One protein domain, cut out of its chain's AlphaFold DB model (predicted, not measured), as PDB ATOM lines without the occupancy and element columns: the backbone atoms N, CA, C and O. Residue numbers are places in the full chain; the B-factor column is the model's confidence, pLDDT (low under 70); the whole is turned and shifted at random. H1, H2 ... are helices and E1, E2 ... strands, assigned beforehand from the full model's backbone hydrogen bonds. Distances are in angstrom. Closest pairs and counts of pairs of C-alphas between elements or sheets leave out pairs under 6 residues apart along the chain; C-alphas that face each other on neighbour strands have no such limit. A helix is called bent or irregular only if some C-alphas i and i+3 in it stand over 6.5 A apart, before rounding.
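This is residues 297 to 476 of the 480 residues of the protein "Matrixin family metalloprotease" of Candidatus Nitrosopelagicus sp (UniProt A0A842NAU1). Picture one strongly twisted, mostly parallel sheet with H4 and H5 packed side on to one face and H3 on the opposite face; the E1 and E2 hairpin with E3 makes one end of the elongated outline. Beyond H5, on its side away from the sheet, runs much of the long unnamed stretch 448 to 476. The printed part has 180 residues with five named helices and six named strands, in the order H1 H2 H3 E1 E2 H4 E3 E4 E5 E6 H5. The sheet is mixed and branched at E2; the class is mixed, helices and strands, with under half of the residues, 85, in named elements. The whole is compact, radius of gyration of the C-alphas 16.7 A, spanning 54 by 35 by 27 A.

Start at H1, residues 297 to 303, close but not clearly touching H2, residues 305 to 308: C-alphas 301 and 308 are closest, 6.5 A. H2 only grazes the sheet. H3, residues 311 to 320, runs along E6, residues 413 to 418, at 2 degrees on the local plane, height over the sheet 8.4 A; its closest C-alphas to E6 are 318 and 413, 5.1 A. E1, residues 325 to 329, and E2, residues 332 to 341, form an antiparallel hairpin, with N 327 and O 334 at 2.9 A. On the other side of E2 from E1 is parallel E3, residues 375 to 383, with N 335 and O 377 at 2.8 A. A strand-helix-strand unit, two parallel neighbour strands with a helix between, joins E2, H4, residues 356 to 365, and E3 by a right-handed crossover; H4 is over E3, height over the sheet 8.6 A. E4, residues 391 to 396, lies on the same side of E2 as E1, parallel to E2, with N 393 and O 340 at 2.8 A. E6 is parallel to E4, with N 394 and O 415 at 2.9 A, and forms an antiparallel hairpin with E5, residues 406 to 408, with N 416 and O 407 at 2.7 A. H5, residues 433 to 447, is on the same face as H4 and touches it, C-alphas 359 and 441 closest at 4.8 A, at a steep tilt of 51 degrees, the same way. Every O i to N i+4 pair is within hydrogen-bond range in H1, H4 and H5; H3 has 3 of 6, and H2 is too short for one.

Find C-alpha 297 at (-7.337, -13.407, -5.783), where H1 begins. H3 is irregular, C-alphas 315 and 318 being 9.2 A apart. From C-alpha 332 at (-12.127, -50.303, 18.425), E2 runs 27.6 A; E3 runs 25.7 A. H5 runs 20.4 A to C-alpha 447 at (-2.594, -35.817, 6.622).

The C-alphas farthest apart are those of Asp 330 and Gly 426, 54.2 A. The printed part has no cut. The links E2 to H4 and E6 to H5 are long. Mean pLDDT of the printed part is 89.0, and no printed residue is under 70.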
ATOM      1  N   VAL A 297      -7.564 -12.491  -6.899       85.94
ATOM      2  CA  VAL A 297      -7.337 -13.407  -5.783       85.94
ATOM      3  C   VAL A 297      -5.849 -13.735  -5.677       85.94
ATOM      4  O   VAL A 297      -5.259 -13.474  -4.627       85.94
ATOM      5  N   ILE A 298      -5.201 -14.193  -6.753       84.94
ATOM      6  CA  ILE A 298      -3.769 -14.537  -6.703       84.94
ATOM      7  C   ILE A 298      -2.893 -13.336  -6.309       84.94
ATOM      8  O   ILE A 298      -2.019 -13.474  -5.453       84.94
ATOM      9  N   LYS A 299      -3.169 -12.121  -6.813       85.00
ATOM     10  CA  LYS A 299      -2.444 -10.902  -6.396       85.00
ATOM     11  C   LYS A 299      -2.539 -10.654  -4.886       85.00
ATOM     12  O   LYS A 299      -1.533 -10.325  -4.257       85.00
ATOM     13  N   LYS A 300      -3.728 -10.809  -4.288       80.81
ATOM     14  CA  LYS A 300      -3.932 -10.637  -2.835       80.81
ATOM     15  C   LYS A 300      -3.132 -11.664  -2.031       80.81
ATOM     16  O   LYS A 300      -2.519 -11.302  -1.029       80.81
ATOM     17  N   PHE A 301      -3.111 -12.916  -2.484       81.62
ATOM     18  CA  PHE A 301      -2.337 -13.981  -1.851       81.62
ATOM     19  C   PHE A 301      -0.827 -13.737  -1.934       81.62
ATOM     20  O   PHE A 301      -0.134 -13.869  -0.927       81.62
ATOM     21  N   LEU A 302      -0.320 -13.327  -3.100       81.31
ATOM     22  CA  LEU A 302       1.103 -13.033  -3.287       81.31
ATOM     23  C   LEU A 302       1.563 -11.814  -2.474       81.31
ATOM     24  O   LEU A 302       2.710 -11.778  -2.031       81.31
ATOM     25  N   ARG A 303       0.680 -10.835  -2.225       84.25
ATOM     26  CA  ARG A 303       1.005  -9.666  -1.390       84.25
ATOM     27  C   ARG A 303       1.316 -10.052   0.057       84.25
ATOM     28  O   ARG A 303       2.276  -9.547   0.631       84.25
ATOM     29  N   ASP A 304       0.518 -10.951   0.624       80.94
ATOM     30  CA  ASP A 304       0.652 -11.406   2.007       80.94
ATOM     31  C   ASP A 304       1.193 -12.853   2.037       80.94
ATOM     32  O   ASP A 304       0.705 -13.690   2.793       80.94
ATOM     33  N   TYR A 305       2.208 -13.155   1.210       79.19
ATOM     34  CA  TYR A 305       2.706 -14.516   0.941       79.19
ATOM     35  C   TYR A 305       2.916 -15.362   2.200       79.19
ATOM     36  O   TYR A 305       2.403 -16.469   2.290       79.19
ATOM     37  N   VAL A 306       3.620 -14.816   3.197       76.88
ATOM     38  CA  VAL A 306       3.972 -15.510   4.453       76.88
ATOM     39  C   VAL A 306       2.737 -15.902   5.273       76.88
ATOM     40  O   VAL A 306       2.789 -16.826   6.080       76.88
ATOM     41  N   LYS A 307       1.615 -15.198   5.093       76.69
ATOM     42  CA  LYS A 307       0.360 -15.508   5.782       76.69
ATOM     43  C   LYS A 307      -0.325 -16.747   5.193       76.69
ATOM     44  O   LYS A 307      -1.041 -17.438   5.920       76.69
ATOM     45  N   TRP A 308      -0.134 -16.996   3.899       73.81
ATOM     46  CA  TRP A 308      -0.949 -17.942   3.135       73.81
ATOM     47  C   TRP A 308      -0.173 -19.149   2.610       73.81
ATOM     48  O   TRP A 308      -0.706 -20.253   2.616       73.81
ATOM     49  N   ASN A 309       1.081 -18.953   2.207       71.69
ATOM     50  CA  ASN A 309       1.944 -20.001   1.679       71.69
ATOM     51  C   ASN A 309       2.888 -20.484   2.781       71.69
ATOM     52  O   ASN A 309       3.626 -19.696   3.381       71.69
ATOM     53  N   PHE A 310       2.842 -21.785   3.057       76.62
ATOM     54  CA  PHE A 310       3.524 -22.409   4.187       76.62
ATOM     55  C   PHE A 310       4.704 -23.283   3.749       76.62
ATOM     56  O   PHE A 310       5.107 -24.164   4.504       76.62
ATOM     57  N   ASP A 311       5.318 -23.004   2.594       76.75
ATOM     58  CA  ASP A 311       6.405 -23.819   2.025       76.75
ATOM     59  C   ASP A 311       7.514 -24.131   3.046       76.75
ATOM     60  O   ASP A 311       7.914 -25.278   3.219       76.75
ATOM     61  N   GLN A 312       7.945 -23.126   3.820       77.31
ATOM     62  CA  GLN A 312       8.952 -23.321   4.870       77.31
ATOM     63  C   GLN A 312       8.488 -24.290   5.970       77.31
ATOM     64  O   GLN A 312       9.299 -25.022   6.528       77.31
ATOM     65  N   GLN A 313       7.199 -24.299   6.319       77.94
ATOM     66  CA  GLN A 313       6.657 -25.238   7.307       77.94
ATOM     67  C   GLN A 313       6.546 -26.654   6.734       77.94
ATOM     68  O   GLN A 313       6.839 -27.608   7.452       77.94
ATOM     69  N   ILE A 314       6.195 -26.787   5.451       80.25
ATOM     70  CA  ILE A 314       6.188 -28.077   4.747       80.25
ATOM     71  C   ILE A 314       7.589 -28.705   4.776       80.25
ATOM     72  O   ILE A 314       7.722 -29.884   5.112       80.25
ATOM     73  N   GLU A 315       8.635 -27.908   4.533       79.81
ATOM     74  CA  GLU A 315      10.040 -28.347   4.583       79.81
ATOM     75  C   GLU A 315      10.511 -28.757   5.990       79.81
ATOM     76  O   GLU A 315      11.340 -29.659   6.140       79.81
ATOM     77  N   ILE A 316       9.991 -28.115   7.043       76.50
ATOM     78  CA  ILE A 316      10.318 -28.461   8.438       76.50
ATOM     79  C   ILE A 316       9.759 -29.847   8.809       76.50
ATOM     80  O   ILE A 316      10.353 -30.554   9.640       76.50
ATOM     81  N   GLY A 317       8.652 -30.250   8.177       76.94
ATOM     82  CA  GLY A 317       7.974 -31.523   8.381       76.94
ATOM     83  C   GLY A 317       7.303 -31.652   9.753       76.94
ATOM     84  O   GLY A 317       7.039 -30.682  10.460       76.94
ATOM     85  N   ASN A 318       7.070 -32.892  10.181       82.44
ATOM     86  CA  ASN A 318       6.168 -33.236  11.291       82.44
ATOM     87  C   ASN A 318       6.712 -32.931  12.700       82.44
ATOM     88  O   ASN A 318       6.108 -33.333  13.695       82.44
ATOM     89  N   LYS A 319       7.879 -32.288  12.816       82.00
ATOM     90  CA  LYS A 319       8.666 -32.238  14.062       82.00
ATOM     91  C   LYS A 319       7.943 -31.564  15.227       82.00
ATOM     92  O   LYS A 319       8.139 -31.974  16.366       82.00
ATOM     93  N   ASN A 320       7.127 -30.554  14.939       83.50
ATOM     94  CA  ASN A 320       6.463 -29.732  15.956       83.50
ATOM     95  C   ASN A 320       4.965 -30.037  16.104       83.50
ATOM     96  O   ASN A 320       4.282 -29.338  16.848       83.50
ATOM     97  N   PHE A 321       4.453 -31.049  15.399       90.44
ATOM     98  CA  PHE A 321       3.034 -31.386  15.412       90.44
ATOM     99  C   PHE A 321       2.743 -32.497  16.430       90.44
ATOM    100  O   PHE A 321       3.423 -33.537  16.410       90.44
ATOM    101  N   PRO A 322       1.746 -32.308  17.317       91.62
ATOM    102  CA  PRO A 322       1.323 -33.342  18.250       91.62
ATOM    103  C   PRO A 322       0.750 -34.548  17.499       91.62
ATOM    104  O   PRO A 322       0.142 -34.409  16.435       91.62
ATOM    105  N   ASP A 323       0.932 -35.737  18.066       92.12
ATOM    106  CA  ASP A 323       0.263 -36.948  17.585       92.12
ATOM    107  C   ASP A 323      -1.238 -36.913  17.924       92.12
ATOM    108  O   ASP A 323      -1.620 -36.295  18.926       92.12
ATOM    109  N   PRO A 324      -2.104 -37.535  17.101       92.56
ATOM    110  CA  PRO A 324      -3.527 -37.640  17.402       92.56
ATOM    111  C   PRO A 324      -3.752 -38.448  18.683       92.56
ATOM    112  O   PRO A 324      -3.084 -39.453  18.944       92.56
ATOM    113  N   GLU A 325      -4.711 -38.007  19.496       91.94
ATOM    114  CA  GLU A 325      -5.122 -38.749  20.687       91.94
ATOM    115  C   GLU A 325      -5.971 -39.952  20.270       91.94
ATOM    116  O   GLU A 325      -6.725 -39.881  19.300       91.94
ATOM    117  N   TYR A 326      -5.897 -41.056  21.016       93.50
ATOM    118  CA  TYR A 326      -6.784 -42.194  20.784       93.50
ATOM    119  C   TYR A 326      -7.351 -42.780  22.074       93.50
ATOM    120  O   TYR A 326      -6.758 -42.687  23.151       93.50
ATOM    121  N   ARG A 327      -8.511 -43.429  21.952       95.94
ATOM    122  CA  ARG A 327      -9.150 -44.209  23.020       95.94
ATOM    123  C   ARG A 327      -9.559 -45.574  22.486       95.94
ATOM    124  O   ARG A 327     -10.004 -45.678  21.351       95.94
ATOM    125  N   LEU A 328      -9.418 -46.611  23.305       95.25
ATOM    126  CA  LEU A 328      -9.890 -47.956  22.977       95.25
ATOM    127  C   LEU A 328     -11.261 -48.167  23.628       95.25
ATOM    128  O   LEU A 328     -11.365 -48.105  24.854       95.25
ATOM    129  N   ILE A 329     -12.296 -48.387  22.819       95.19
ATOM    130  CA  ILE A 329     -13.676 -48.616  23.267       95.19
ATOM    131  C   ILE A 329     -14.197 -49.838  22.517       95.19
ATOM    132  O   ILE A 329     -14.163 -49.849  21.292       95.19
ATOM    133  N   ASP A 330     -14.634 -50.869  23.245       92.94
ATOM    134  CA  ASP A 330     -15.186 -52.106  22.671       92.94
ATOM    135  C   ASP A 330     -14.309 -52.721  21.559       92.94
ATOM    136  O   ASP A 330     -14.787 -53.070  20.485       92.94
ATOM    137  N   ASP A 331     -12.997 -52.816  21.817       93.44
ATOM    138  CA  ASP A 331     -11.968 -53.295  20.876       93.44
ATOM    139  C   ASP A 331     -11.799 -52.483  19.575       93.44
ATOM    140  O   ASP A 331     -11.109 -52.923  18.658       93.44
ATOM    141  N   VAL A 332     -12.323 -51.255  19.527       96.06
ATOM    142  CA  VAL A 332     -12.127 -50.303  18.425       96.06
ATOM    143  C   VAL A 332     -11.262 -49.129  18.884       96.06
ATOM    144  O   VAL A 332     -11.504 -48.525  19.934       96.06
ATOM    145  N   TYR A 333     -10.246 -48.780  18.095       96.38
ATOM    146  CA  TYR A 333      -9.453 -47.570  18.293       96.38
ATOM    147  C   TYR A 333     -10.201 -46.355  17.747       96.38
ATOM    148  O   TYR A 333     -10.449 -46.253  16.551       96.38
ATOM    149  N   HIS A 334     -10.531 -45.406  18.614       96.00
ATOM    150  CA  HIS A 334     -11.094 -44.112  18.243       96.00
ATOM    151  C   HIS A 334      -9.983 -43.063  18.251       96.00
ATOM    152  O   HIS A 334      -9.539 -42.684  19.334       96.00
ATOM    153  N   LEU A 335      -9.527 -42.629  17.075       95.19
ATOM    154  CA  LEU A 335      -8.526 -41.570  16.905       95.19
ATOM    155  C   LEU A 335      -9.220 -40.216  16.740       95.19
ATOM    156  O   LEU A 335     -10.135 -40.091  15.931       95.19
ATOM    157  N   GLU A 336      -8.759 -39.204  17.467       95.81
ATOM    158  CA  GLU A 336      -9.217 -37.821  17.345       95.81
ATOM    159  C   GLU A 336      -8.131 -36.971  16.672       95.81
ATOM    160  O   GLU A 336      -7.037 -36.795  17.216       95.81
ATOM    161  N   TYR A 337      -8.449 -36.430  15.496       95.69
ATOM    162  CA  TYR A 337      -7.618 -35.468  14.778       95.69
ATOM    163  C   TYR A 337      -8.143 -34.050  15.011       95.69
ATOM    164  O   TYR A 337      -9.214 -33.668  14.534       95.69
ATOM    165  N   LYS A 338      -7.352 -33.238  15.712       96.56
ATOM    166  CA  LYS A 338      -7.568 -31.799  15.875       96.56
ATOM    167  C   LYS A 338      -7.006 -31.068  14.661       96.56
ATOM    168  O   LYS A 338      -5.800 -31.099  14.416       96.56
ATOM    169  N   ILE A 339      -7.865 -30.390  13.910       95.19
ATOM    170  CA  ILE A 339      -7.497 -29.685  12.680       95.19
ATOM    171  C   ILE A 339      -7.602 -28.181  12.897       95.19
ATOM    172  O   ILE A 339      -8.665 -27.652  13.223       95.19
ATOM    173  N   TYR A 340      -6.498 -27.474  12.683       93.94
ATOM    174  CA  TYR A 340      -6.518 -26.028  12.530       93.94
ATOM    175  C   TYR A 340      -6.745 -25.692  11.057       93.94
ATOM    176  O   TYR A 340      -5.960 -26.101  10.203       93.94
ATOM    177  N   VAL A 341      -7.800 -24.937  10.765       91.75
ATOM    178  CA  VAL A 341      -8.145 -24.505   9.405       91.75
ATOM    179  C   VAL A 341      -7.752 -23.043   9.267       91.75
ATOM    180  O   VAL A 341      -8.248 -22.199  10.013       91.75
ATOM    181  N   ASN A 342      -6.835 -22.741   8.351       88.00
ATOM    182  CA  ASN A 342      -6.449 -21.363   8.080       88.00
ATOM    183  C   ASN A 342      -7.605 -20.612   7.403       88.00
ATOM    184  O   ASN A 342      -8.341 -21.189   6.597       88.00
ATOM    185  N   ASP A 343      -7.732 -19.316   7.693       84.44
ATOM    186  CA  ASP A 343      -8.700 -18.468   6.997       84.44
ATOM    187  C   ASP A 343      -8.421 -18.472   5.486       84.44
ATOM    188  O   ASP A 343      -7.280 -18.615   5.043       84.44
ATOM    189  N   GLN A 344      -9.458 -18.274   4.681       78.62
ATOM    190  CA  GLN A 344      -9.280 -17.968   3.267       78.62
ATOM    191  C   GLN A 344      -9.140 -16.455   3.056       78.62
ATOM    192  O   GLN A 344      -9.656 -15.658   3.848       78.62
ATOM    193  N   PRO A 345      -8.474 -16.008   1.980       70.94
ATOM    194  CA  PRO A 345      -8.448 -14.594   1.645       70.94
ATOM    195  C   PRO A 345      -9.831 -14.033   1.360       70.94
ATOM    196  O   PRO A 345     -10.693 -14.669   0.758       70.94
ATOM    197  N   LEU A 346     -10.020 -12.791   1.791       71.94
ATOM    198  CA  LEU A 346     -11.290 -12.100   1.645       71.94
ATOM    199  C   LEU A 346     -11.633 -11.897   0.160       71.94
ATOM    200  O   LEU A 346     -10.852 -11.316  -0.608       71.94
ATOM    201  N   GLY A 347     -12.847 -12.309  -0.206       70.69
ATOM    202  CA  GLY A 347     -13.399 -12.137  -1.547       70.69
ATOM    203  C   GLY A 347     -13.096 -13.278  -2.517       70.69
ATOM    204  O   GLY A 347     -13.014 -13.015  -3.714       70.69
ATOM    205  N   LEU A 348     -12.910 -14.510  -2.028       78.06
ATOM    206  CA  LEU A 348     -13.149 -15.684  -2.869       78.06
ATOM    207  C   LEU A 348     -14.641 -15.728  -3.230       78.06
ATOM    208  O   LEU A 348     -15.474 -15.565  -2.336       78.06
ATOM    209  N   PRO A 349     -14.986 -15.910  -4.512       76.75
ATOM    210  CA  PRO A 349     -16.376 -15.880  -4.956       76.75
ATOM    211  C   PRO A 349     -17.143 -17.159  -4.593       76.75
ATOM    212  O   PRO A 349     -18.368 -17.161  -4.604       76.75
ATOM    213  N   LEU A 350     -16.426 -18.240  -4.285       82.44
ATOM    214  CA  LEU A 350     -16.982 -19.550  -3.988       82.44
ATOM    215  C   LEU A 350     -16.580 -19.976  -2.575       82.44
ATOM    216  O   LEU A 350     -15.438 -19.780  -2.153       82.44
ATOM    217  N   ASP A 351     -17.523 -20.570  -1.848       84.38
ATOM    218  CA  ASP A 351     -17.276 -21.113  -0.515       84.38
ATOM    219  C   ASP A 351     -16.680 -22.519  -0.616       84.38
ATOM    220  O   ASP A 351     -17.393 -23.513  -0.744       84.38
ATOM    221  N   HIS A 352     -15.352 -22.600  -0.545       82.38
ATOM    222  CA  HIS A 352     -14.656 -23.885  -0.469       82.38
ATOM    223  C   HIS A 352     -14.446 -24.369   0.971       82.38
ATOM    224  O   HIS A 352     -13.908 -25.450   1.176       82.38
ATOM    225  N   VAL A 353     -14.792 -23.573   1.988       81.62
ATOM    226  CA  VAL A 353     -14.569 -23.961   3.389       81.62
ATOM    227  C   VAL A 353     -15.669 -24.906   3.847       81.62
ATOM    228  O   VAL A 353     -15.391 -25.860   4.574       81.62
ATOM    229  N   SER A 354     -16.911 -24.681   3.416       84.38
ATOM    230  CA  SER A 354     -18.030 -25.547   3.800       84.38
ATOM    231  C   SER A 354     -17.886 -26.989   3.310       84.38
ATOM    232  O   SER A 354     -18.390 -27.899   3.973       84.38
ATOM    233  N   THR A 355     -17.136 -27.232   2.231       87.31
ATOM    234  CA  THR A 355     -16.870 -28.590   1.725       87.31
ATOM    235  C   THR A 355     -15.957 -29.409   2.630       87.31
ATOM    236  O   THR A 355     -16.004 -30.635   2.588       87.31
ATOM    237  N   LEU A 356     -15.200 -28.771   3.530       89.94
ATOM    238  CA  LEU A 356     -14.339 -29.464   4.491       89.94
ATOM    239  C   LEU A 356     -15.109 -30.493   5.330       89.94
ATOM    240  O   LEU A 356     -14.601 -31.568   5.646       89.94
ATOM    241  N   VAL A 357     -16.363 -30.178   5.664       92.12
ATOM    242  CA  VAL A 357     -17.238 -31.077   6.425       92.12
ATOM    243  C   VAL A 357     -17.524 -32.364   5.645       92.12
ATOM    244  O   VAL A 357     -17.657 -33.424   6.256       92.12
ATOM    245  N   ASN A 358     -17.608 -32.298   4.316       94.94
ATOM    246  CA  ASN A 358     -17.805 -33.475   3.475       94.94
ATOM    247  C   ASN A 358     -16.543 -34.344   3.451       94.94
ATOM    248  O   ASN A 358     -16.647 -35.553   3.653       94.94
ATOM    249  N   SER A 359     -15.362 -33.732   3.314       95.38
ATOM    250  CA  SER A 359     -14.078 -34.443   3.382       95.38
ATOM    251  C   SER A 359     -13.877 -35.153   4.722       95.38
ATOM    252  O   SER A 359     -13.444 -36.303   4.749       95.38
ATOM    253  N   PHE A 360     -14.240 -34.511   5.839       95.94
ATOM    254  CA  PHE A 360     -14.199 -35.151   7.158       95.94
ATOM    255  C   PHE A 360     -15.139 -36.348   7.226       95.94
ATOM    256  O   PHE A 360     -14.703 -37.441   7.572       95.94
ATOM    257  N   LYS A 361     -16.402 -36.177   6.821       96.12
ATOM    258  CA  LYS A 361     -17.388 -37.268   6.825       96.12
ATOM    259  C   LYS A 361     -16.960 -38.458   5.973       96.12
ATOM    260  O   LYS A 361     -17.252 -39.589   6.350       96.12
ATOM    261  N   MET A 362     -16.309 -38.208   4.836       96.31
ATOM    262  CA  MET A 362     -15.782 -39.266   3.977       96.31
ATOM    263  C   MET A 362     -14.773 -40.118   4.755       96.31
ATOM    264  O   MET A 362     -14.996 -41.315   4.925       96.31
ATOM    265  N   TRP A 363     -13.747 -39.494   5.338       96.75
ATOM    266  CA  TRP A 363     -12.722 -40.206   6.103       96.75
ATOM    267  C   TRP A 363     -13.229 -40.818   7.420       96.75
ATOM    268  O   TRP A 363     -12.751 -41.874   7.823       96.75
ATOM    269  N   GLU A 364     -14.215 -40.212   8.083       96.62
ATOM    270  CA  GLU A 364     -14.871 -40.791   9.272       96.62
ATOM    271  C   GLU A 364     -15.724 -42.023   8.938       96.62
ATOM    272  O   GLU A 364     -15.943 -42.882   9.797       96.62
ATOM    273  N   GLY A 365     -16.225 -42.105   7.701       95.81
ATOM    274  CA  GLY A 365     -16.984 -43.243   7.187       95.81
ATOM    275  C   GLY A 365     -16.115 -44.406   6.701       95.81
ATOM    276  O   GLY A 365     -16.617 -45.528   6.588       95.81
ATOM    277  N   GLU A 366     -14.832 -44.154   6.437       94.94
ATOM    278  CA  GLU A 366     -13.881 -45.160   5.968       94.94
ATOM    279  C   GLU A 366     -13.487 -46.160   7.059       94.94
ATOM    280  O   GLU A 366     -13.479 -45.874   8.261       94.94
ATOM    281  N   LYS A 367     -13.158 -47.381   6.628       92.25
ATOM    282  CA  LYS A 367     -12.760 -48.466   7.532       92.25
ATOM    283  C   LYS A 367     -11.254 -48.640   7.521       92.25
ATOM    284  O   LYS A 367     -10.665 -48.964   6.494       92.25
ATOM    285  N   PHE A 368     -10.656 -48.527   8.699       93.94
ATOM    286  CA  PHE A 368      -9.228 -48.721   8.896       93.94
ATOM    287  C   PHE A 368      -8.971 -49.852   9.887       93.94
ATOM    288  O   PHE A 368      -9.799 -50.132  10.754       93.94
ATOM    289  N   SER A 369      -7.800 -50.477   9.784       93.88
ATOM    290  CA  SER A 369      -7.352 -51.502  10.726       93.88
ATOM    291  C   SER A 369      -5.953 -51.174  11.229       93.88
ATOM    292  O   SER A 369      -5.067 -50.813  10.453       93.88
ATOM    293  N   ALA A 370      -5.755 -51.294  12.537       91.94
ATOM    294  CA  ALA A 370      -4.455 -51.157  13.169       91.94
ATOM    295  C   ALA A 370      -3.583 -52.404  12.924       91.94
ATOM    296  O   ALA A 370      -4.059 -53.464  12.512       91.94
ATOM    297  N   ASN A 371      -2.286 -52.293  13.222       90.94
ATOM    298  CA  ASN A 371      -1.319 -53.387  13.041       90.94
ATOM    299  C   ASN A 371      -1.627 -54.636  13.887       90.94
ATOM    300  O   ASN A 371      -1.133 -55.718  13.582       90.94
ATOM    301  N   ASP A 372      -2.410 -54.493  14.956       93.38
ATOM    302  CA  ASP A 372      -2.879 -55.592  15.806       93.38
ATOM    303  C   ASP A 372      -4.212 -56.201  15.327       93.38
ATOM    304  O   ASP A 372      -4.752 -57.092  15.982       93.38
ATOM    305  N   GLY A 373      -4.727 -55.748  14.179       93.00
ATOM    306  CA  GLY A 373      -5.944 -56.246  13.542       93.00
ATOM    307  C   GLY A 373      -7.242 -55.635  14.068       93.00
ATOM    308  O   GLY A 373      -8.309 -56.040  13.612       93.00
ATOM    309  N   LYS A 374      -7.181 -54.685  15.008       95.12
ATOM    310  CA  LYS A 374      -8.371 -53.996  15.528       95.12
ATOM    311  C   LYS A 374      -8.855 -52.911  14.579       95.12
ATOM    312  O   LYS A 374      -8.054 -52.257  13.912       95.12
ATOM    313  N   ASP A 375     -10.163 -52.685  14.576       96.25
ATOM    314  CA  ASP A 375     -10.770 -51.613  13.795       96.25
ATOM    315  C   ASP A 375     -10.343 -50.241  14.330       96.25
ATOM    316  O   ASP A 375     -10.190 -50.025  15.536       96.25
ATOM    317  N   VAL A 376     -10.183 -49.296  13.411       95.81
ATOM    318  CA  VAL A 376      -9.846 -47.903  13.679       95.81
ATOM    319  C   VAL A 376     -10.960 -47.017  13.125       95.81
ATOM    320  O   VAL A 376     -11.329 -47.118  11.957       95.81
ATOM    321  N   LYS A 377     -11.476 -46.128  13.972       95.44
ATOM    322  CA  LYS A 377     -12.407 -45.054  13.617       95.44
ATOM    323  C   LYS A 377     -11.753 -43.711  13.878       95.44
ATOM    324  O   LYS A 377     -11.240 -43.474  14.970       95.44
ATOM    325  N   MET A 378     -11.810 -42.829  12.895       94.94
ATOM    326  CA  MET A 378     -11.303 -41.466  13.012       94.94
ATOM    327  C   MET A 378     -12.447 -40.511  13.350       94.94
ATOM    328  O   MET A 378     -13.596 -40.779  13.006       94.94
ATOM    329  N   HIS A 379     -12.118 -39.424  14.042       95.75
ATOM    330  CA  HIS A 379     -13.010 -38.310  14.359       95.75
ATOM    331  C   HIS A 379     -12.242 -37.017  14.123       95.75
ATOM    332  O   HIS A 379     -11.159 -36.837  14.687       95.75
ATOM    333  N   PHE A 380     -12.784 -36.117  13.310       95.81
ATOM    334  CA  PHE A 380     -12.173 -34.818  13.055       95.81
ATOM    335  C   PHE A 380     -12.864 -33.734  13.870       95.81
ATOM    336  O   PHE A 380     -14.085 -33.591  13.874       95.81
ATOM    337  N   VAL A 381     -12.062 -32.914  14.544       94.69
ATOM    338  CA  VAL A 381     -12.547 -31.756  15.299       94.69
ATOM    339  C   VAL A 381     -11.738 -30.528  14.918       94.69
ATOM    340  O   VAL A 381     -10.510 -30.567  14.853       94.69
ATOM    341  N   THR A 382     -12.407 -29.407  14.654       94.50
ATOM    342  CA  THR A 382     -11.704 -28.159  14.348       94.50
ATOM    343  C   THR A 382     -11.254 -27.457  15.628       94.50
ATOM    344  O   THR A 382     -11.971 -27.422  16.630       94.50
ATOM    345  N   THR A 383     -10.056 -26.873  15.605       94.38
ATOM    346  CA  THR A 383      -9.509 -26.067  16.705       94.38
ATOM    347  C   THR A 383      -9.138 -24.662  16.238       94.38
ATOM    348  O   THR A 383      -8.790 -24.433  15.081       94.38
ATOM    349  N   LYS A 384      -9.201 -23.697  17.162       92.12
ATOM    350  CA  LYS A 384      -8.823 -22.296  16.921       92.12
ATOM    351  C   LYS A 384      -7.324 -22.042  17.084       92.12
ATOM    352  O   LYS A 384      -6.848 -20.976  16.704       92.12
ATOM    353  N   THR A 385      -6.586 -22.976  17.680       91.00
ATOM    354  CA  THR A 385      -5.161 -22.831  17.998       91.00
ATOM    355  C   THR A 385      -4.329 -23.785  17.151       91.00
ATOM    356  O   THR A 385      -4.635 -24.966  17.028       91.00
ATOM    357  N   LYS A 386      -3.230 -23.275  16.586       90.38
ATOM    358  CA  LYS A 386      -2.261 -24.098  15.848       90.38
ATOM    359  C   LYS A 386      -1.510 -25.079  16.752       90.38
ATOM    360  O   LYS A 386      -1.153 -26.162  16.309       90.38
ATOM    361  N   THR A 387      -1.262 -24.706  18.006       90.06
ATOM    362  CA  THR A 387      -0.444 -25.483  18.954       90.06
ATOM    363  C   THR A 387      -1.026 -26.851  19.276       90.06
ATOM    364  O   THR A 387      -0.274 -27.797  19.480       90.06
ATOM    365  N   ASP A 388      -2.353 -26.952  19.298       89.12
ATOM    366  CA  ASP A 388      -3.057 -28.156  19.743       89.12
ATOM    367  C   ASP A 388      -3.540 -28.999  18.553       89.12
ATOM    368  O   ASP A 388      -4.219 -30.006  18.738       89.12
ATOM    369  N   ALA A 389      -3.230 -28.562  17.328       94.62
ATOM    370  CA  ALA A 389      -3.680 -29.186  16.098       94.62
ATOM    371  C   ALA A 389      -2.672 -30.221  15.595       94.62
ATOM    372  O   ALA A 389      -1.485 -29.934  15.452       94.62
ATOM    373  N   ASN A 390      -3.173 -31.405  15.258       94.75
ATOM    374  CA  ASN A 390      -2.422 -32.455  14.577       94.75
ATOM    375  C   ASN A 390      -2.167 -32.093  13.111       94.75
ATOM    376  O   ASN A 390      -1.112 -32.414  12.563       94.75
ATOM    377  N   LEU A 391      -3.138 -31.414  12.491       94.31
ATOM    378  CA  LEU A 391      -3.083 -30.982  11.099       94.31
ATOM    379  C   LEU A 391      -3.345 -29.484  10.982       94.31
ATOM    380  O   LEU A 391      -4.277 -28.957  11.596       94.31
ATOM    381  N   TRP A 392      -2.539 -28.802  10.176       92.94
ATOM    382  CA  TRP A 392      -2.796 -27.432   9.743       92.94
ATOM    383  C   TRP A 392      -3.202 -27.450   8.282       92.94
ATOM    384  O   TRP A 392      -2.376 -27.666   7.404       92.94
ATOM    385  N   LEU A 393      -4.470 -27.184   8.030       91.88
ATOM    386  CA  LEU A 393      -5.002 -27.056   6.689       91.88
ATOM    387  C   LEU A 393      -4.815 -25.616   6.213       91.88
ATOM    388  O   LEU A 393      -5.207 -24.666   6.900       91.88
ATOM    389  N   THR A 394      -4.213 -25.454   5.041       89.19
ATOM    390  CA  THR A 394      -4.020 -24.160   4.389       89.19
ATOM    391  C   THR A 394      -4.354 -24.223   2.905       89.19
ATOM    392  O   THR A 394      -4.440 -25.289   2.302       89.19
ATOM    393  N   TRP A 395      -4.534 -23.047   2.319       87.38
ATOM    394  CA  TRP A 395      -4.998 -22.855   0.955       87.38
ATOM    395  C   TRP A 395      -3.889 -22.267   0.096       87.38
ATOM    396  O   TRP A 395      -3.237 -21.309   0.516       87.38
ATOM    397  N   VAL A 396      -3.708 -22.797  -1.111       86.19
ATOM    398  CA  VAL A 396      -2.597 -22.426  -1.988       86.19
ATOM    399  C   VAL A 396      -3.091 -21.937  -3.347       86.19
ATOM    400  O   VAL A 396      -3.971 -22.530  -3.964       86.19
ATOM    401  N   VAL A 397      -2.505 -20.838  -3.823       82.06
ATOM    402  CA  VAL A 397      -2.766 -20.235  -5.145       82.06
ATOM    403  C   VAL A 397      -1.448 -19.851  -5.815       82.06
ATOM    404  O   VAL A 397      -1.134 -18.690  -6.068       82.06
ATOM    405  N   ARG A 398      -0.616 -20.852  -6.061       79.69
ATOM    406  CA  ARG A 398       0.607 -20.701  -6.847       79.69
ATOM    407  C   ARG A 398       0.718 -21.871  -7.802       79.69
ATOM    408  O   ARG A 398      -0.019 -22.845  -7.681       79.69
ATOM    409  N   ASP A 399       1.650 -21.759  -8.734       80.56
ATOM    410  CA  ASP A 399       2.033 -22.917  -9.520       80.56
ATOM    411  C   ASP A 399       2.679 -23.956  -8.588       80.56
ATOM    412  O   ASP A 399       3.673 -23.670  -7.906       80.56
ATOM    413  N   LEU A 400       2.047 -25.124  -8.487       78.38
ATOM    414  CA  LEU A 400       2.567 -26.278  -7.757       78.38
ATOM    415  C   LEU A 400       3.362 -27.220  -8.675       78.38
ATOM    416  O   LEU A 400       4.029 -28.124  -8.180       78.38
ATOM    417  N   GLY A 401       3.326 -26.990  -9.989       77.12
ATOM    418  CA  GLY A 401       3.775 -27.920 -11.014       77.12
ATOM    419  C   GLY A 401       2.607 -28.638 -11.691       77.12
ATOM    420  O   GLY A 401       1.511 -28.776 -11.141       77.12
ATOM    421  N   GLU A 402       2.847 -29.111 -12.914       70.81
ATOM    422  CA  GLU A 402       1.848 -29.854 -13.679       70.81
ATOM    423  C   GLU A 402       1.414 -31.128 -12.940       70.81
ATOM    424  O   GLU A 402       2.241 -31.940 -12.525       70.81
ATOM    425  N   GLY A 403       0.100 -31.302 -12.793       73.12
ATOM    426  CA  GLY A 403      -0.493 -32.476 -12.148       73.12
ATOM    427  C   GLY A 403      -0.388 -32.501 -10.622       73.12
ATOM    428  O   GLY A 403      -0.830 -33.475 -10.020       73.12
ATOM    429  N   VAL A 404       0.156 -31.458  -9.985       79.25
ATOM    430  CA  VAL A 404       0.270 -31.391  -8.524       79.25
ATOM    431  C   VAL A 404      -1.015 -30.813  -7.924       79.25
ATOM    432  O   VAL A 404      -1.369 -29.659  -8.170       79.25
ATOM    433  N   LEU A 405      -1.719 -31.637  -7.147       80.94
ATOM    434  CA  LEU A 405      -3.000 -31.296  -6.517       80.94
ATOM    435  C   LEU A 405      -2.820 -30.433  -5.260       80.94
ATOM    436  O   LEU A 405      -3.616 -29.536  -4.994       80.94
ATOM    437  N   GLY A 406      -1.754 -30.683  -4.512       82.69
ATOM    438  CA  GLY A 406      -1.455 -30.066  -3.233       82.69
ATOM    439  C   GLY A 406      -0.148 -30.619  -2.677       82.69
ATOM    440  O   GLY A 406       0.604 -31.307  -3.372       82.69
ATOM    441  N   HIS A 407       0.133 -30.292  -1.422       84.06
ATOM    442  CA  HIS A 407       1.207 -30.931  -0.671       84.06
ATOM    443  C   HIS A 407       0.735 -31.226   0.738       84.06
ATOM    444  O   HIS A 407       0.226 -30.347   1.430       84.06
ATOM    445  N   ALA A 408       1.024 -32.420   1.231       84.12
ATOM    446  CA  ALA A 408       0.718 -32.762   2.605       84.12
ATOM    447  C   ALA A 408       1.865 -33.509   3.271       84.12
ATOM    448  O   ALA A 408       2.548 -34.360   2.693       84.12
ATOM    449  N   ASN A 409       2.062 -33.197   4.545       83.50
ATOM    450  CA  ASN A 409       2.900 -33.991   5.416       83.50
ATOM    451  C   ASN A 409       2.181 -35.294   5.814       83.50
ATOM    452  O   ASN A 409       1.036 -35.271   6.264       83.50
ATOM    453  N   LEU A 410       2.866 -36.438   5.697       86.12
ATOM    454  CA  LEU A 410       2.267 -37.742   5.995       86.12
ATOM    455  C   LEU A 410       2.002 -37.930   7.497       86.12
ATOM    456  O   LEU A 410       2.937 -37.936   8.298       86.12
ATOM    457  N   GLY A 411       0.744 -38.158   7.871       82.62
ATOM    458  CA  GLY A 411       0.314 -38.603   9.206       82.62
ATOM    459  C   GLY A 411       0.143 -37.508  10.262       82.62
ATOM    460  O   GLY A 411      -0.489 -37.754  11.286       82.62
ATOM    461  N   LYS A 412       0.715 -36.323  10.036       87.94
ATOM    462  CA  LYS A 412       0.508 -35.077  10.794       87.94
ATOM    463  C   LYS A 412       1.290 -33.956  10.118       87.94
ATOM    464  O   LYS A 412       2.278 -34.239   9.449       87.94
ATOM    465  N   GLY A 413       0.924 -32.700  10.347       92.06
ATOM    466  CA  GLY A 413       1.637 -31.563   9.762       92.06
ATOM    467  C   GLY A 413       0.755 -30.631   8.946       92.06
ATOM    468  O   GLY A 413      -0.427 -30.458   9.236       92.06
ATOM    469  N   VAL A 414       1.352 -29.989   7.947       92.00
ATOM    470  CA  VAL A 414       0.648 -29.061   7.063       92.00
ATOM    471  C   VAL A 414       0.010 -29.833   5.907       92.00
ATOM    472  O   VAL A 414       0.614 -30.752   5.356       92.00
ATOM    473  N   VAL A 415      -1.217 -29.447   5.569       92.50
ATOM    474  CA  VAL A 415      -2.017 -29.938   4.444       92.50
ATOM    475  C   VAL A 415      -2.331 -28.730   3.561       92.50
ATOM    476  O   VAL A 415      -3.122 -27.863   3.937       92.50
ATOM    477  N   GLU A 416      -1.655 -28.633   2.423       91.50
ATOM    478  CA  GLU A 416      -1.822 -27.591   1.412       91.50
ATOM    479  C   GLU A 416      -2.837 -28.026   0.360       91.50
ATOM    480  O   GLU A 416      -2.624 -29.005  -0.349       91.50
ATOM    481  N   VAL A 417      -3.905 -27.246   0.210       91.56
ATOM    482  CA  VAL A 417      -4.952 -27.487  -0.786       91.56
ATOM    483  C   VAL A 417      -4.900 -26.422  -1.863       91.56
ATOM    484  O   VAL A 417      -5.084 -25.233  -1.575       91.56
ATOM    485  N   ALA A 418      -4.670 -26.832  -3.110       91.00
ATOM    486  CA  ALA A 418      -4.696 -25.909  -4.234       91.00
ATOM    487  C   ALA A 418      -6.118 -25.394  -4.497       91.00
ATOM    488  O   ALA A 418      -7.078 -26.156  -4.601       91.00
ATOM    489  N   LEU A 419      -6.239 -24.077  -4.644       90.31
ATOM    490  CA  LEU A 419      -7.485 -23.385  -4.980       90.31
ATOM    491  C   LEU A 419      -7.598 -23.028  -6.465       90.31
ATOM    492  O   LEU A 419      -8.630 -22.518  -6.895       90.31
ATOM    493  N   GLY A 420      -6.554 -23.253  -7.254       91.06
ATOM    494  CA  GLY A 420      -6.561 -22.977  -8.684       91.06
ATOM    495  C   GLY A 420      -5.292 -23.452  -9.373       91.06
ATOM    496  O   GLY A 420      -4.367 -23.944  -8.727       91.06
ATOM    497  N   GLY A 421      -5.253 -23.280 -10.689       91.19
ATOM    498  CA  GLY A 421      -4.151 -23.718 -11.542       91.19
ATOM    499  C   GLY A 421      -4.192 -23.066 -12.922       91.19
ATOM    500  O   GLY A 421      -5.055 -22.238 -13.197       91.19
ATOM    501  N   TYR A 422      -3.253 -23.441 -13.789       91.31
ATOM    502  CA  TYR A 422      -3.037 -22.802 -15.099       91.31
ATOM    503  C   TYR A 422      -3.577 -23.615 -16.289       91.31
ATOM    504  O   TYR A 422      -3.447 -23.211 -17.443       91.31
ATOM    505  N   GLY A 423      -4.195 -24.771 -16.027       89.00
ATOM    506  CA  GLY A 423      -4.570 -25.740 -17.061       89.00
ATOM    507  C   GLY A 423      -5.823 -25.393 -17.874       89.00
ATOM    508  O   GLY A 423      -6.113 -26.103 -18.831       89.00
ATOM    509  N   CYS A 424      -6.568 -24.343 -17.514       91.06
ATOM    510  CA  CYS A 424      -7.734 -23.900 -18.285       91.06
ATOM    511  C   CYS A 424      -7.309 -23.155 -19.557       91.06
ATOM    512  O   CYS A 424      -7.590 -23.613 -20.660       91.06
ATOM    513  N   ASP A 425      -6.657 -22.000 -19.405       91.69
ATOM    514  CA  ASP A 425      -6.421 -21.059 -20.501       91.69
ATOM    515  C   ASP A 425      -5.013 -20.446 -20.503       91.69
ATOM    516  O   ASP A 425      -4.789 -19.390 -21.100       91.69
ATOM    517  N   GLY A 426      -4.063 -21.090 -19.818       89.94
ATOM    518  CA  GLY A 426      -2.687 -20.614 -19.656       89.94
ATOM    519  C   GLY A 426      -2.515 -19.515 -18.603       89.94
ATOM    520  O   GLY A 426      -1.385 -19.151 -18.287       89.94
ATOM    521  N   ASN A 427      -3.611 -19.015 -18.025       90.88
ATOM    522  CA  ASN A 427      -3.614 -18.092 -16.895       90.88
ATOM    523  C   ASN A 427      -4.090 -18.813 -15.633       90.88
ATOM    524  O   ASN A 427      -4.743 -19.854 -15.699       90.88
ATOM    525  N   PHE A 428      -3.776 -18.246 -14.465       91.44
ATOM    526  CA  PHE A 428      -4.261 -18.794 -13.204       91.44
ATOM    527  C   PHE A 428      -5.786 -18.668 -13.123       91.44
ATOM    528  O   PHE A 428      -6.330 -17.562 -13.151       91.44
ATOM    529  N   GLN A 429      -6.464 -19.799 -12.960       92.56
ATOM    530  CA  GLN A 429      -7.907 -19.894 -12.798       92.56
ATOM    531  C   GLN A 429      -8.250 -20.618 -11.502       92.56
ATOM    532  O   GLN A 429      -7.659 -21.649 -11.178       92.56
ATOM    533  N   LEU A 430      -9.239 -20.097 -10.778       92.19
ATOM    534  CA  LEU A 430      -9.772 -20.764  -9.594       92.19
ATOM    535  C   LEU A 430     -10.473 -22.070  -9.970       92.19
ATOM    536  O   LEU A 430     -11.226 -22.143 -10.948       92.19
ATOM    537  N   TYR A 431     -10.254 -23.093  -9.156       92.94
ATOM    538  CA  TYR A 431     -10.962 -24.356  -9.260       92.94
ATOM    539  C   TYR A 431     -12.418 -24.211  -8.821       92.94
ATOM    540  O   TYR A 431     -12.774 -23.387  -7.977       92.94
ATOM    541  N   HIS A 432     -13.276 -25.042  -9.404       93.00
ATOM    542  CA  HIS A 432     -14.649 -25.194  -8.945       93.00
ATOM    543  C   HIS A 432     -14.680 -25.828  -7.541       93.00
ATOM    544  O   HIS A 432     -13.763 -26.558  -7.158       93.00
ATOM    545  N   VAL A 433     -15.758 -25.587  -6.784       92.31
ATOM    546  CA  VAL A 433     -15.929 -26.076  -5.402       92.31
ATOM    547  C   VAL A 433     -15.696 -27.586  -5.290       92.31
ATOM    548  O   VAL A 433     -14.970 -28.023  -4.399       92.31
ATOM    549  N   ASN A 434     -16.200 -28.366  -6.250       92.19
ATOM    550  CA  ASN A 434     -16.034 -29.824  -6.275       92.19
ATOM    551  C   ASN A 434     -14.574 -30.262  -6.472       92.19
ATOM    552  O   ASN A 434     -14.133 -31.241  -5.878       92.19
ATOM    553  N   THR A 435     -13.807 -29.544  -7.298       92.94
ATOM    554  CA  THR A 435     -12.380 -29.834  -7.497       92.94
ATOM    555  C   THR A 435     -11.594 -29.529  -6.228       92.94
ATOM    556  O   THR A 435     -10.767 -30.344  -5.827       92.94
ATOM    557  N   VAL A 436     -11.896 -28.420  -5.546       92.88
ATOM    558  CA  VAL A 436     -11.263 -28.108  -4.256       92.88
ATOM    559  C   VAL A 436     -11.634 -29.140  -3.189       92.88
ATOM    560  O   VAL A 436     -10.756 -29.566  -2.448       92.88
ATOM    561  N   GLU A 437     -12.889 -29.593  -3.128       94.12
ATOM    562  CA  GLU A 437     -13.318 -30.662  -2.210       94.12
ATOM    563  C   GLU A 437     -12.569 -31.978  -2.464       94.12
ATOM    564  O   GLU A 437     -12.127 -32.632  -1.519       94.12
ATOM    565  N   TYR A 438     -12.372 -32.357  -3.728       94.44
ATOM    566  CA  TYR A 438     -11.595 -33.548  -4.067       94.44
ATOM    567  C   TYR A 438     -10.141 -33.419  -3.599       94.44
ATOM    568  O   TYR A 438      -9.647 -34.306  -2.905       94.44
ATOM    569  N   ILE A 439      -9.473 -32.307  -3.935       94.38
ATOM    570  CA  ILE A 439      -8.083 -32.048  -3.525       94.38
ATOM    571  C   ILE A 439      -7.989 -32.059  -1.999       94.38
ATOM    572  O   ILE A 439      -7.148 -32.747  -1.436       94.38
ATOM    573  N   MET A 440      -8.898 -31.363  -1.317       94.50
ATOM    574  CA  MET A 440      -8.981 -31.345   0.142       94.50
ATOM    575  C   MET A 440      -9.062 -32.754   0.726       94.50
ATOM    576  O   MET A 440      -8.333 -33.088   1.657       94.50
ATOM    577  N   THR A 441      -9.937 -33.589   0.170       95.56
ATOM    578  CA  THR A 441     -10.133 -34.962   0.638       95.56
ATOM    579  C   THR A 441      -8.872 -35.800   0.420       95.56
ATOM    580  O   THR A 441      -8.441 -36.482   1.348       95.56
ATOM    581  N   HIS A 442      -8.240 -35.693  -0.751       95.75
ATOM    582  CA  HIS A 442      -6.981 -36.367  -1.075       95.75
ATOM    583  C   HIS A 442      -5.848 -35.971  -0.113       95.75
ATOM    584  O   HIS A 442      -5.243 -36.823   0.541       95.75
ATOM    585  N   GLU A 443      -5.605 -34.669   0.045       95.19
ATOM    586  CA  GLU A 443      -4.510 -34.143   0.866       95.19
ATOM    587  C   GLU A 443      -4.735 -34.413   2.366       95.19
ATOM    588  O   GLU A 443      -3.789 -34.688   3.109       95.19
ATOM    589  N   LEU A 444      -5.991 -34.435   2.833       95.75
ATOM    590  CA  LEU A 444      -6.317 -34.904   4.184       95.75
ATOM    591  C   LEU A 444      -5.988 -36.385   4.382       95.75
ATOM    592  O   LEU A 444      -5.557 -36.755   5.473       95.75
ATOM    593  N   GLY A 445      -6.129 -37.212   3.343       96.19
ATOM    594  CA  GLY A 445      -5.711 -38.612   3.354       96.19
ATOM    595  C   GLY A 445      -4.220 -38.766   3.659       96.19
ATOM    596  O   GLY A 445      -3.826 -39.551   4.527       96.19
ATOM    597  N   HIS A 446      -3.379 -37.943   3.029       95.00
ATOM    598  CA  HIS A 446      -1.969 -37.830   3.403       95.00
ATOM    599  C   HIS A 446      -1.796 -37.333   4.839       95.00
ATOM    600  O   HIS A 446      -1.023 -37.924   5.597       95.00
ATOM    601  N   GLY A 447      -2.568 -36.323   5.249       93.44
ATOM    602  CA  GLY A 447      -2.594 -35.817   6.622       93.44
ATOM    603  C   GLY A 447      -2.853 -36.902   7.675       93.44
ATOM    604  O   GLY A 447      -2.215 -36.892   8.722       93.44
ATOM    605  N   ILE A 448      -3.699 -37.894   7.394       93.81
ATOM    606  CA  ILE A 448      -3.956 -39.037   8.296       93.81
ATOM    607  C   ILE A 448      -3.020 -40.237   8.072       93.81
ATOM    608  O   ILE A 448      -3.162 -41.273   8.721       93.81
ATOM    609  N   GLY A 449      -2.032 -40.098   7.186       92.69
ATOM    610  CA  GLY A 449      -0.925 -41.043   7.017       92.69
ATOM    611  C   GLY A 449      -1.046 -41.990   5.828       92.69
ATOM    612  O   GLY A 449      -0.211 -42.888   5.689       92.69
ATOM    613  N   LEU A 450      -2.040 -41.804   4.959       94.50
ATOM    614  CA  LEU A 450      -2.193 -42.610   3.754       94.50
ATOM    615  C   LEU A 450      -1.180 -42.197   2.691       94.50
ATOM    616  O   LEU A 450      -0.830 -41.029   2.536       94.50
ATOM    617  N   LYS A 451      -0.701 -43.182   1.939       95.19
ATOM    618  CA  LYS A 451       0.123 -42.965   0.749       95.19
ATOM    619  C   LYS A 451      -0.761 -43.006  -0.490       95.19
ATOM    620  O   LYS A 451      -1.924 -43.395  -0.405       95.19
ATOM    621  N   HIS A 452      -0.186 -42.635  -1.628       95.00
ATOM    622  CA  HIS A 452      -0.857 -42.818  -2.905       95.00
ATOM    623  C   HIS A 452      -1.278 -44.273  -3.115       95.00
ATOM    624  O   HIS A 452      -0.556 -45.202  -2.740       95.00
ATOM    625  N   SER A 453      -2.447 -44.433  -3.723       94.62
ATOM    626  CA  SER A 453      -2.949 -45.705  -4.225       94.62
ATOM    627  C   SER A 453      -2.581 -45.864  -5.699       94.62
ATOM    628  O   SER A 453      -2.551 -44.881  -6.438       94.62
ATOM    629  N   ASP A 454      -2.359 -47.106  -6.130       94.62
ATOM    630  CA  ASP A 454      -2.223 -47.461  -7.549       94.62
ATOM    631  C   ASP A 454      -3.593 -47.689  -8.227       94.62
ATOM    632  O   ASP A 454      -3.667 -47.867  -9.440       94.62
ATOM    633  N   ASP A 455      -4.680 -47.708  -7.447       94.44
ATOM    634  CA  ASP A 455      -6.055 -47.835  -7.938       94.44
ATOM    635  C   ASP A 455      -6.585 -46.479  -8.426       94.44
ATOM    636  O   ASP A 455      -6.714 -45.546  -7.633       94.44
ATOM    637  N   GLU A 456      -6.915 -46.383  -9.717       91.56
ATOM    638  CA  GLU A 456      -7.414 -45.156 -10.351       91.56
ATOM    639  C   GLU A 456      -8.776 -44.682  -9.832       91.56
ATOM    640  O   GLU A 456      -9.136 -43.522 -10.049       91.56
ATOM    641  N   ASP A 457      -9.546 -45.566  -9.196       91.62
ATOM    642  CA  ASP A 457     -10.851 -45.232  -8.622       91.62
ATOM    643  C   ASP A 457     -10.733 -44.793  -7.149       91.62
ATOM    644  O   ASP A 457     -11.709 -44.359  -6.532       91.62
ATOM    645  N   SER A 458      -9.526 -44.857  -6.578       93.44
ATOM    646  CA  SER A 458      -9.250 -44.409  -5.216       93.44
ATOM    647  C   SER A 458      -9.145 -42.886  -5.126       93.44
ATOM    648  O   SER A 458      -8.484 -42.242  -5.939       93.44
ATOM    649  N   ILE A 459      -9.675 -42.305  -4.043       93.75
ATOM    650  CA  ILE A 459      -9.428 -40.895  -3.703       93.75
ATOM    651  C   ILE A 459      -7.938 -40.601  -3.478       93.75
ATOM    652  O   ILE A 459      -7.519 -39.466  -3.650       93.75
ATOM    653  N   MET A 460      -7.130 -41.614  -3.141       95.00
ATOM    654  CA  MET A 460      -5.680 -41.486  -2.959       95.00
ATOM    655  C   MET A 460      -4.882 -41.707  -4.254       95.00
ATOM    656  O   MET A 460      -3.656 -41.809  -4.196       95.00
ATOM    657  N   PHE A 461      -5.526 -41.809  -5.419       93.19
ATOM    658  CA  PHE A 461      -4.812 -41.836  -6.696       93.19
ATOM    659  C   PHE A 461      -4.107 -40.482  -6.926       93.19
ATOM    660  O   PHE A 461      -4.734 -39.442  -6.732       93.19
ATOM    661  N   PRO A 462      -2.821 -40.443  -7.330       88.81
ATOM    662  CA  PRO A 462      -2.017 -39.212  -7.370       88.81
ATOM    663  C   PRO A 462      -2.417 -38.214  -8.467       88.81
ATOM    664  O   PRO A 462      -1.732 -37.217  -8.670       88.81
ATOM    665  N   SER A 463      -3.473 -38.487  -9.234       85.31
ATOM    666  CA  SER A 463      -3.920 -37.602 -10.305       85.31
ATOM    667  C   SER A 463      -5.437 -37.539 -10.374       85.31
ATOM    668  O   SER A 463      -6.139 -38.482 -10.017       85.31
ATOM    669  N   MET A 464      -5.955 -36.415 -10.859       84.12
ATOM    670  CA  MET A 464      -7.386 -36.189 -11.012       84.12
ATOM    671  C   MET A 464      -7.770 -36.326 -12.484       84.12
ATOM    672  O   MET A 464      -7.209 -35.642 -13.337       84.12
ATOM    673  N   LYS A 465      -8.762 -37.176 -12.783       76.19
ATOM    674  CA  LYS A 465      -9.233 -37.399 -14.162       76.19
ATOM    675  C   LYS A 465      -9.865 -36.142 -14.776       76.19
ATOM    676  O   LYS A 465      -9.620 -35.856 -15.942       76.19
ATOM    677  N   ASN A 466     -10.640 -35.386 -13.990       80.88
ATOM    678  CA  ASN A 466     -11.378 -34.207 -14.452       80.88
ATOM    679  C   ASN A 466     -11.193 -33.014 -13.507       80.88
ATOM    680  O   ASN A 466     -11.804 -32.958 -12.440       80.88
ATOM    681  N   THR A 467     -10.402 -32.030 -13.928       88.25
ATOM    682  CA  THR A 467     -10.273 -30.743 -13.233       88.25
ATOM    683  C   THR A 467     -11.349 -29.777 -13.719       88.25
ATOM    684  O   THR A 467     -11.457 -29.519 -14.915       88.25
ATOM    685  N   GLN A 468     -12.140 -29.237 -12.792       92.19
ATOM    686  CA  GLN A 468     -13.166 -28.236 -13.068       92.19
ATOM    687  C   GLN A 468     -12.696 -26.860 -12.593       92.19
ATOM    688  O   GLN A 468     -12.204 -26.704 -11.474       92.19
ATOM    689  N   TYR A 469     -12.893 -25.847 -13.430       93.25
ATOM    690  CA  TYR A 469     -12.512 -24.463 -13.158       93.25
ATOM    691  C   TYR A 469     -13.750 -23.585 -13.069       93.25
ATOM    692  O   TYR A 469     -14.609 -23.632 -13.943       93.25
ATOM    693  N   ALA A 470     -13.820 -22.734 -12.052       93.81
ATOM    694  CA  ALA A 470     -15.011 -21.951 -11.745       93.81
ATOM    695  C   ALA A 470     -15.437 -20.985 -12.869       93.81
ATOM    696  O   ALA A 470     -16.632 -20.755 -13.047       93.81
ATOM    697  N   TYR A 471     -14.471 -20.440 -13.617       93.50
ATOM    698  CA  TYR A 471     -14.674 -19.361 -14.596       93.50
ATOM    699  C   TYR A 471     -13.944 -19.619 -15.926       93.50
ATOM    700  O   TYR A 471     -13.510 -18.687 -16.603       93.50
ATOM    701  N   CYS A 472     -13.758 -20.886 -16.302       93.94
ATOM    702  CA  CYS A 472     -13.049 -21.232 -17.533       93.94
ATOM    703  C   CYS A 472     -13.957 -21.129 -18.762       93.94
ATOM    704  O   CYS A 472     -14.746 -22.027 -19.045       93.94
ATOM    705  N   ILE A 473     -13.817 -20.056 -19.546       94.19
ATOM    706  CA  ILE A 473     -14.634 -19.839 -20.756       94.19
ATOM    707  C   ILE A 473     -14.501 -21.006 -21.756       94.19
ATOM    708  O   ILE A 473     -15.477 -21.368 -22.409       94.19
ATOM    709  N   LEU A 474     -13.325 -21.638 -21.842       91.44
ATOM    710  CA  LEU A 474     -13.073 -22.767 -22.751       91.44
ATOM    711  C   LEU A 474     -13.839 -24.047 -22.392       91.44
ATOM    712  O   LEU A 474     -14.032 -24.908 -23.250       91.44
ATOM    713  N   ASP A 475     -14.297 -24.166 -21.149       89.56
ATOM    714  CA  ASP A 475     -14.972 -25.365 -20.653       89.56
ATOM    715  C   ASP A 475     -16.499 -25.285 -20.789       89.56
ATOM    716  O   ASP A 475     -17.189 -26.279 -20.581       89.56
ATOM    717  N   VAL A 476     -17.042 -24.136 -21.203       86.06
ATOM    718  CA  VAL A 476     -18.492 -23.906 -21.328       86.06
ATOM    719  C   VAL A 476     -19.141 -24.840 -22.361       86.06
ATOM    720  O   VAL A 476     -20.282 -25.283 -22.195       86.06
TER     721      VAL A 476